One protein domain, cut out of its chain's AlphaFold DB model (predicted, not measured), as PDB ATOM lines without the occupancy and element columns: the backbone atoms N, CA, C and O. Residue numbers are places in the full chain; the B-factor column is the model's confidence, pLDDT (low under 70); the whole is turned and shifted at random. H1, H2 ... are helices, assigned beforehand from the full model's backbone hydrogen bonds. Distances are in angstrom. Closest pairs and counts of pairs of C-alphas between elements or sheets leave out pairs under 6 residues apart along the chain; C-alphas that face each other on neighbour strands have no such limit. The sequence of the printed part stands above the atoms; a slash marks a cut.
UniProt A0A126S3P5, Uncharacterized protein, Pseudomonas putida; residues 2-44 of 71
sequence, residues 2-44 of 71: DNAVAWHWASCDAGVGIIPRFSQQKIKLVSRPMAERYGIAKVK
ATOM      1  N   ASP A   2     -31.861  -3.472 -13.729       71.44
ATOM      2  CA  ASP A   2     -32.564  -4.739 -13.972       71.44
ATOM      3  C   ASP A   2     -34.077  -4.558 -13.867       71.44
ATOM      4  O   ASP A   2     -34.577  -3.865 -12.975       71.44
ATOM      5  N   ASN A   3     -34.816  -5.225 -14.760       72.00
ATOM      6  CA  ASN A   3     -36.275  -5.140 -14.829       72.00
ATOM      7  C   ASN A   3     -36.924  -5.438 -13.463       72.00
ATOM      8  O   ASN A   3     -37.876  -4.776 -13.081       72.00
ATOM      9  N   ALA A   4     -36.377  -6.372 -12.678       69.62
ATOM     10  CA  ALA A   4     -36.927  -6.737 -11.370       69.62
ATOM     11  C   ALA A   4     -36.914  -5.586 -10.345       69.62
ATOM     12  O   ALA A   4     -37.871  -5.434  -9.589       69.62
ATOM     13  N   VAL A   5     -35.864  -4.760 -10.328       79.75
ATOM     14  CA  VAL A   5     -35.730  -3.642  -9.371       79.75
ATOM     15  C   VAL A   5     -36.428  -2.384  -9.890       79.75
ATOM     16  O   VAL A   5     -36.931  -1.584  -9.108       79.75
ATOM     17  N   ALA A   6     -36.520  -2.244 -11.214       84.06
ATOM     18  CA  ALA A   6     -37.235  -1.168 -11.895       84.06
ATOM     19  C   ALA A   6     -38.708  -1.048 -11.457       84.06
ATOM     20  O   ALA A   6     -39.194   0.055 -11.217       84.06
ATOM     21  N   TRP A   7     -39.428  -2.163 -11.312       85.44
ATOM     22  CA  TRP A   7     -40.827  -2.128 -10.860       85.44
ATOM     23  C   TRP A   7     -40.968  -1.738  -9.393       85.44
ATOM     24  O   TRP A   7     -41.926  -1.056  -9.035       85.44
ATOM     25  N   HIS A   8     -40.005  -2.116  -8.555       85.62
ATOM     26  CA  HIS A   8     -39.995  -1.712  -7.156       85.62
ATOM     27  C   HIS A   8     -39.850  -0.198  -7.009       85.62
ATOM     28  O   HIS A   8     -40.667   0.412  -6.323       85.62
ATOM     29  N   TRP A   9     -38.900   0.413  -7.719       84.38
ATOM     30  CA  TRP A   9     -38.717   1.865  -7.687       84.38
ATOM     31  C   TRP A   9     -39.926   2.626  -8.240       84.38
ATOM     32  O   TRP A   9     -40.401   3.550  -7.591       84.38
ATOM     33  N   ALA A  10     -40.505   2.170  -9.356       86.31
ATOM     34  CA  ALA A  10     -41.732   2.767  -9.891       86.31
ATOM     35  C   ALA A  10     -42.912   2.649  -8.909       86.31
ATOM     36  O   ALA A  10     -43.758   3.536  -8.830       86.31
ATOM     37  N   SER A  11     -42.962   1.562  -8.136       86.62
ATOM     38  CA  SER A  11     -43.974   1.383  -7.094       86.62
ATOM     39  C   SER A  11     -43.754   2.324  -5.914       86.62
ATOM     40  O   SER A  11     -44.735   2.823  -5.370       86.62
ATOM     41  N   CYS A  12     -42.508   2.580  -5.510       86.56
ATOM     42  CA  CYS A  12     -42.196   3.560  -4.467       86.56
ATOM     43  C   CYS A  12     -42.641   4.972  -4.879       86.56
ATOM     44  O   CYS A  12     -43.325   5.627  -4.098       86.56
ATOM     45  N   ASP A  13     -42.350   5.391  -6.116       84.12
ATOM     46  CA  ASP A  13     -42.790   6.688  -6.657       84.12
ATOM     47  C   ASP A  13     -44.323   6.803  -6.717       84.12
ATOM     48  O   ASP A  13     -44.884   7.870  -6.478       84.12
ATOM     49  N   ALA A  14     -45.015   5.691  -6.991       84.56
ATOM     50  CA  ALA A  14     -46.477   5.618  -7.010       84.56
ATOM     51  C   ALA A  14     -47.121   5.474  -5.612       84.56
ATOM     52  O   ALA A  14     -48.345   5.386  -5.515       84.56
ATOM     53  N   GLY A  15     -46.331   5.396  -4.532       83.25
ATOM     54  CA  GLY A  15     -46.831   5.212  -3.160       83.25
ATOM     55  C   GLY A  15     -47.285   3.785  -2.814       83.25
ATOM     56  O   GLY A  15     -47.884   3.563  -1.765       83.25
ATOM     57  N   VAL A  16     -47.001   2.808  -3.678       82.69
ATOM     58  CA  VAL A  16     -47.330   1.380  -3.495       82.69
ATOM     59  C   VAL A  16     -46.159   0.606  -2.876       82.69
ATOM     60  O   VAL A  16     -46.346  -0.394  -2.183       82.69
ATOM     61  N   GLY A  17     -44.929   1.042  -3.149       76.12
ATOM     62  CA  GLY A  17     -43.703   0.422  -2.661       76.12
ATOM     63  C   GLY A  17     -43.347   0.866  -1.243       76.12
ATOM     64  O   GLY A  17     -43.522   2.022  -0.870       76.12
ATOM     65  N   ILE A  18     -42.809  -0.061  -0.450       76.12
ATOM     66  CA  ILE A  18     -42.271   0.241   0.881       76.12
ATOM     67  C   ILE A  18     -40.835   0.740   0.715       76.12
ATOM     68  O   ILE A  18     -39.987  -0.013   0.236       76.12
ATOM     69  N   ILE A  19     -40.551   1.969   1.158       78.38
ATOM     70  CA  ILE A  19     -39.184   2.491   1.279       78.38
ATOM     71  C   ILE A  19     -38.633   2.040   2.640       78.38
ATOM     72  O   ILE A  19     -39.131   2.490   3.677       78.38
ATOM     73  N   PRO A  20     -37.630   1.145   2.685       67.94
ATOM     74  CA  PRO A  20     -37.052   0.709   3.947       67.94
ATOM     75  C   PRO A  20     -36.401   1.886   4.661       67.94
ATOM     76  O   PRO A  20     -35.657   2.658   4.056       67.94
ATOM     77  N   ARG A  21     -36.589   1.973   5.977       75.25
ATOM     78  CA  ARG A  21     -35.714   2.803   6.807       75.25
ATOM     79  C   ARG A  21     -34.428   2.041   7.125       75.25
ATOM     80  O   ARG A  21     -34.479   0.844   7.395       75.25
ATOM     81  N   PHE A  22     -33.304   2.762   7.066       63.22
ATOM     82  CA  PHE A  22     -31.954   2.398   7.518       63.22
ATOM     83  C   PHE A  22     -31.707   0.891   7.749       63.22
ATOM     84  O   PHE A  22     -31.835   0.371   8.854       63.22
ATOM     85  N   SER A  23     -31.264   0.217   6.682       57.25
ATOM     86  CA  SER A  23     -30.450  -1.014   6.691       57.25
ATOM     87  C   SER A  23     -31.055  -2.324   7.239       57.25
ATOM     88  O   SER A  23     -30.461  -3.380   7.039       57.25
ATOM     89  N   GLN A  24     -32.225  -2.334   7.890       57.94
ATOM     90  CA  GLN A  24     -32.623  -3.503   8.701       57.94
ATOM     91  C   GLN A  24     -33.749  -4.404   8.169       57.94
ATOM     92  O   GLN A  24     -34.166  -5.316   8.880       57.94
ATOM     93  N   GLN A  25     -34.236  -4.249   6.935       65.38
ATOM     94  CA  GLN A  25     -35.309  -5.125   6.439       65.38
ATOM     95  C   GLN A  25     -34.999  -5.741   5.075       65.38
ATOM     96  O   GLN A  25     -34.834  -5.038   4.080       65.38
ATOM     97  N   LYS A  26     -34.993  -7.084   5.024       68.81
ATOM     98  CA  LYS A  26     -35.133  -7.856   3.779       68.81
ATOM     99  C   LYS A  26     -36.534  -7.603   3.219       68.81
ATOM    100  O   LYS A  26     -37.464  -8.368   3.471       68.81
ATOM    101  N   ILE A  27     -36.691  -6.492   2.509       73.38
ATOM    102  CA  ILE A  27     -37.941  -6.153   1.836       73.38
ATOM    103  C   ILE A  27     -38.152  -7.050   0.622       73.38
ATOM    104  O   ILE A  27     -37.246  -7.300  -0.174       73.38
ATOM    105  N   LYS A  28     -39.387  -7.529   0.473       77.12
ATOM    106  CA  LYS A  28     -39.821  -8.177  -0.761       77.12
ATOM    107  C   LYS A  28     -39.971  -7.088  -1.818       77.12
ATOM    108  O   LYS A  28     -40.857  -6.244  -1.708       77.12
ATOM    109  N   LEU A  29     -39.088  -7.102  -2.812       81.62
ATOM    110  CA  LEU A  29     -39.169  -6.192  -3.950       81.62
ATOM    111  C   LEU A  29     -40.497  -6.395  -4.679       81.62
ATOM    112  O   LEU A  29     -40.970  -7.523  -4.845       81.62
ATOM    113  N   VAL A  30     -41.094  -5.291  -5.122       84.19
ATOM    114  CA  VAL A  30     -42.328  -5.348  -5.905       84.19
ATOM    115  C   VAL A  30     -41.968  -5.812  -7.309       84.19
ATOM    116  O   VAL A  30     -41.232  -5.144  -8.031       84.19
ATOM    117  N   SER A  31     -42.475  -6.983  -7.685       86.62
ATOM    118  CA  SER A  31     -42.327  -7.517  -9.034       86.62
ATOM    119  C   SER A  31     -43.329  -6.870  -9.989       86.62
ATOM    120  O   SER A  31     -44.365  -6.349  -9.575       86.62
ATOM    121  N   ARG A  32     -43.058  -6.972 -11.293       84.50
ATOM    122  CA  ARG A  32     -43.964  -6.513 -12.354       84.50
ATOM    123  C   ARG A  32     -45.435  -6.929 -12.159       84.50
ATOM    124  O   ARG A  32     -46.273  -6.036 -12.104       84.50
ATOM    125  N   PRO A  33     -45.783  -8.225 -12.010       87.00
ATOM    126  CA  PRO A  33     -47.187  -8.626 -11.884       87.00
ATOM    127  C   PRO A  33     -47.846  -8.099 -10.605       87.00
ATOM    128  O   PRO A  33     -49.062  -7.951 -10.560       87.00
ATOM    129  N   MET A  34     -47.069  -7.812  -9.556       87.00
ATOM    130  CA  MET A  34     -47.590  -7.178  -8.348       87.00
ATOM    131  C   MET A  34     -47.890  -5.695  -8.601       87.00
ATOM    132  O   MET A  34     -48.961  -5.231  -8.232       87.00
ATOM    133  N   ALA A  35     -46.986  -4.973  -9.268       86.88
ATOM    134  CA  ALA A  35     -47.162  -3.564  -9.620       86.88
ATOM    135  C   ALA A  35     -48.355  -3.346 -10.573       86.88
ATOM    136  O   ALA A  35     -49.171  -2.451 -10.353       86.88
ATOM    137  N   GLU A  36     -48.518  -4.218 -11.574       88.38
ATOM    138  CA  GLU A  36     -49.629  -4.158 -12.536       88.38
ATOM    139  C   GLU A  36     -51.005  -4.296 -11.857       88.38
ATOM    140  O   GLU A  36     -51.958  -3.638 -12.274       88.38
ATOM    141  N   ARG A  37     -51.118  -5.071 -10.765       88.56
ATOM    142  CA  ARG A  37     -52.367  -5.188  -9.979       88.56
ATOM    143  C   ARG A  37     -52.790  -3.875  -9.324       88.56
ATOM    144  O   ARG A  37     -53.979  -3.674  -9.104       88.56
ATOM    145  N   TYR A  38     -51.837  -2.994  -9.034       84.62
ATOM    146  CA  TYR A  38     -52.095  -1.655  -8.501       84.62
ATOM    147  C   TYR A  38     -52.266  -0.599  -9.604       84.62
ATOM    148  O   TYR A  38     -52.312   0.591  -9.314       84.62
ATOM    149  N   GLY A  39     -52.345  -1.011 -10.876       87.19
ATOM    150  CA  GLY A  39     -52.484  -0.100 -12.013       87.19
ATOM    151  C   GLY A  39     -51.172   0.548 -12.466       87.19
ATOM    152  O   GLY A  39     -51.188   1.385 -13.369       87.19
ATOM    153  N   ILE A  40     -50.028   0.152 -11.895       86.69
ATOM    154  CA  ILE A  40     -48.714   0.615 -12.346       86.69
ATOM    155  C   ILE A  40     -48.397  -0.110 -13.654       86.69
ATOM    156  O   ILE A  40     -48.058  -1.292 -13.671       86.69
ATOM    157  N   ALA A  41     -48.517   0.609 -14.765       86.00
ATOM    158  CA  ALA A  41     -48.297   0.094 -16.110       86.00
ATOM    159  C   ALA A  41     -47.402   1.041 -16.920       86.00
ATOM    160  O   ALA A  41     -47.221   2.204 -16.569       86.00
ATOM    161  N   LYS A  42     -46.858   0.544 -18.040       83.81
ATOM    162  CA  LYS A  42     -46.026   1.322 -18.984       83.81
ATOM    163  C   LYS A  42     -44.789   1.980 -18.344       83.81
ATOM    164  O   LYS A  42     -44.358   3.042 -18.786       83.81
ATOM    165  N   VAL A  43     -44.199   1.338 -17.333       81.69
ATOM    166  CA  VAL A  43     -42.974   1.816 -16.681       81.69
ATOM    167  C   VAL A  43     -41.841   1.895 -17.707       81.69
ATOM    168  O   VAL A  43     -41.473   0.892 -18.318       81.69
ATOM    169  N   LYS A  44     -41.293   3.098 -17.897       80.12
ATOM    170  CA  LYS A  44     -40.118   3.357 -18.734       80.12
ATOM    171  C   LYS A  44     -39.013   3.942 -17.872       80.12
ATOM    172  O   LYS A  44     -39.189   4.989 -17.262       80.12
TER     173      LYS A  44
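AT A GLANCE: This is residues 2 to 44 of the 71 residues of an uncharacterized protein of Pseudomonas putida (UniProt A0A126S3P5). With little regular structure, the model is a pair of helices, H1 and the much shorter H2, packed at a slant, and a long loop from which residues 20 to 26 stick out, making much of the length. After H2, the tail of residues 38 to 44 turns back toward H1. The printed part has 43 residues, with 17 in two named helices, H1 then H2, and no named strand; the class is all helix. It is compact, with a radius of gyration of the C-alphas of 10.2 A, yet only just elongated, spanning 31 by 20 by 15 A.

HOW THE PARTS SIT: H1, residues 3 to 13, touches H2, residues 32 to 37; their closest C-alphas, those of Trp 7 and Arg 32, are 5.6 A apart. They run the same way at a steep tilt of 38 degrees. Of the O i to N i+4 pairs, 5 of 7 in H1 and 1 of 2 in H2 are within hydrogen-bond range.

IN THESE COORDINATES: H1 runs 15.8 A from C-alpha 3 at (-36.275, -5.140, -14.829). H2 runs 8.8 A and ends at C-alpha 37, (-52.367, -5.188, -9.979).

THE WHOLE: The farthest C-alphas, those of Gln 24 and Lys 42, are 31.1 A apart. The link from H1 to H2, 18 residues, is long. The printed part has no cut. Confidence is under 70 at residues 4, 20 and 22 to 26.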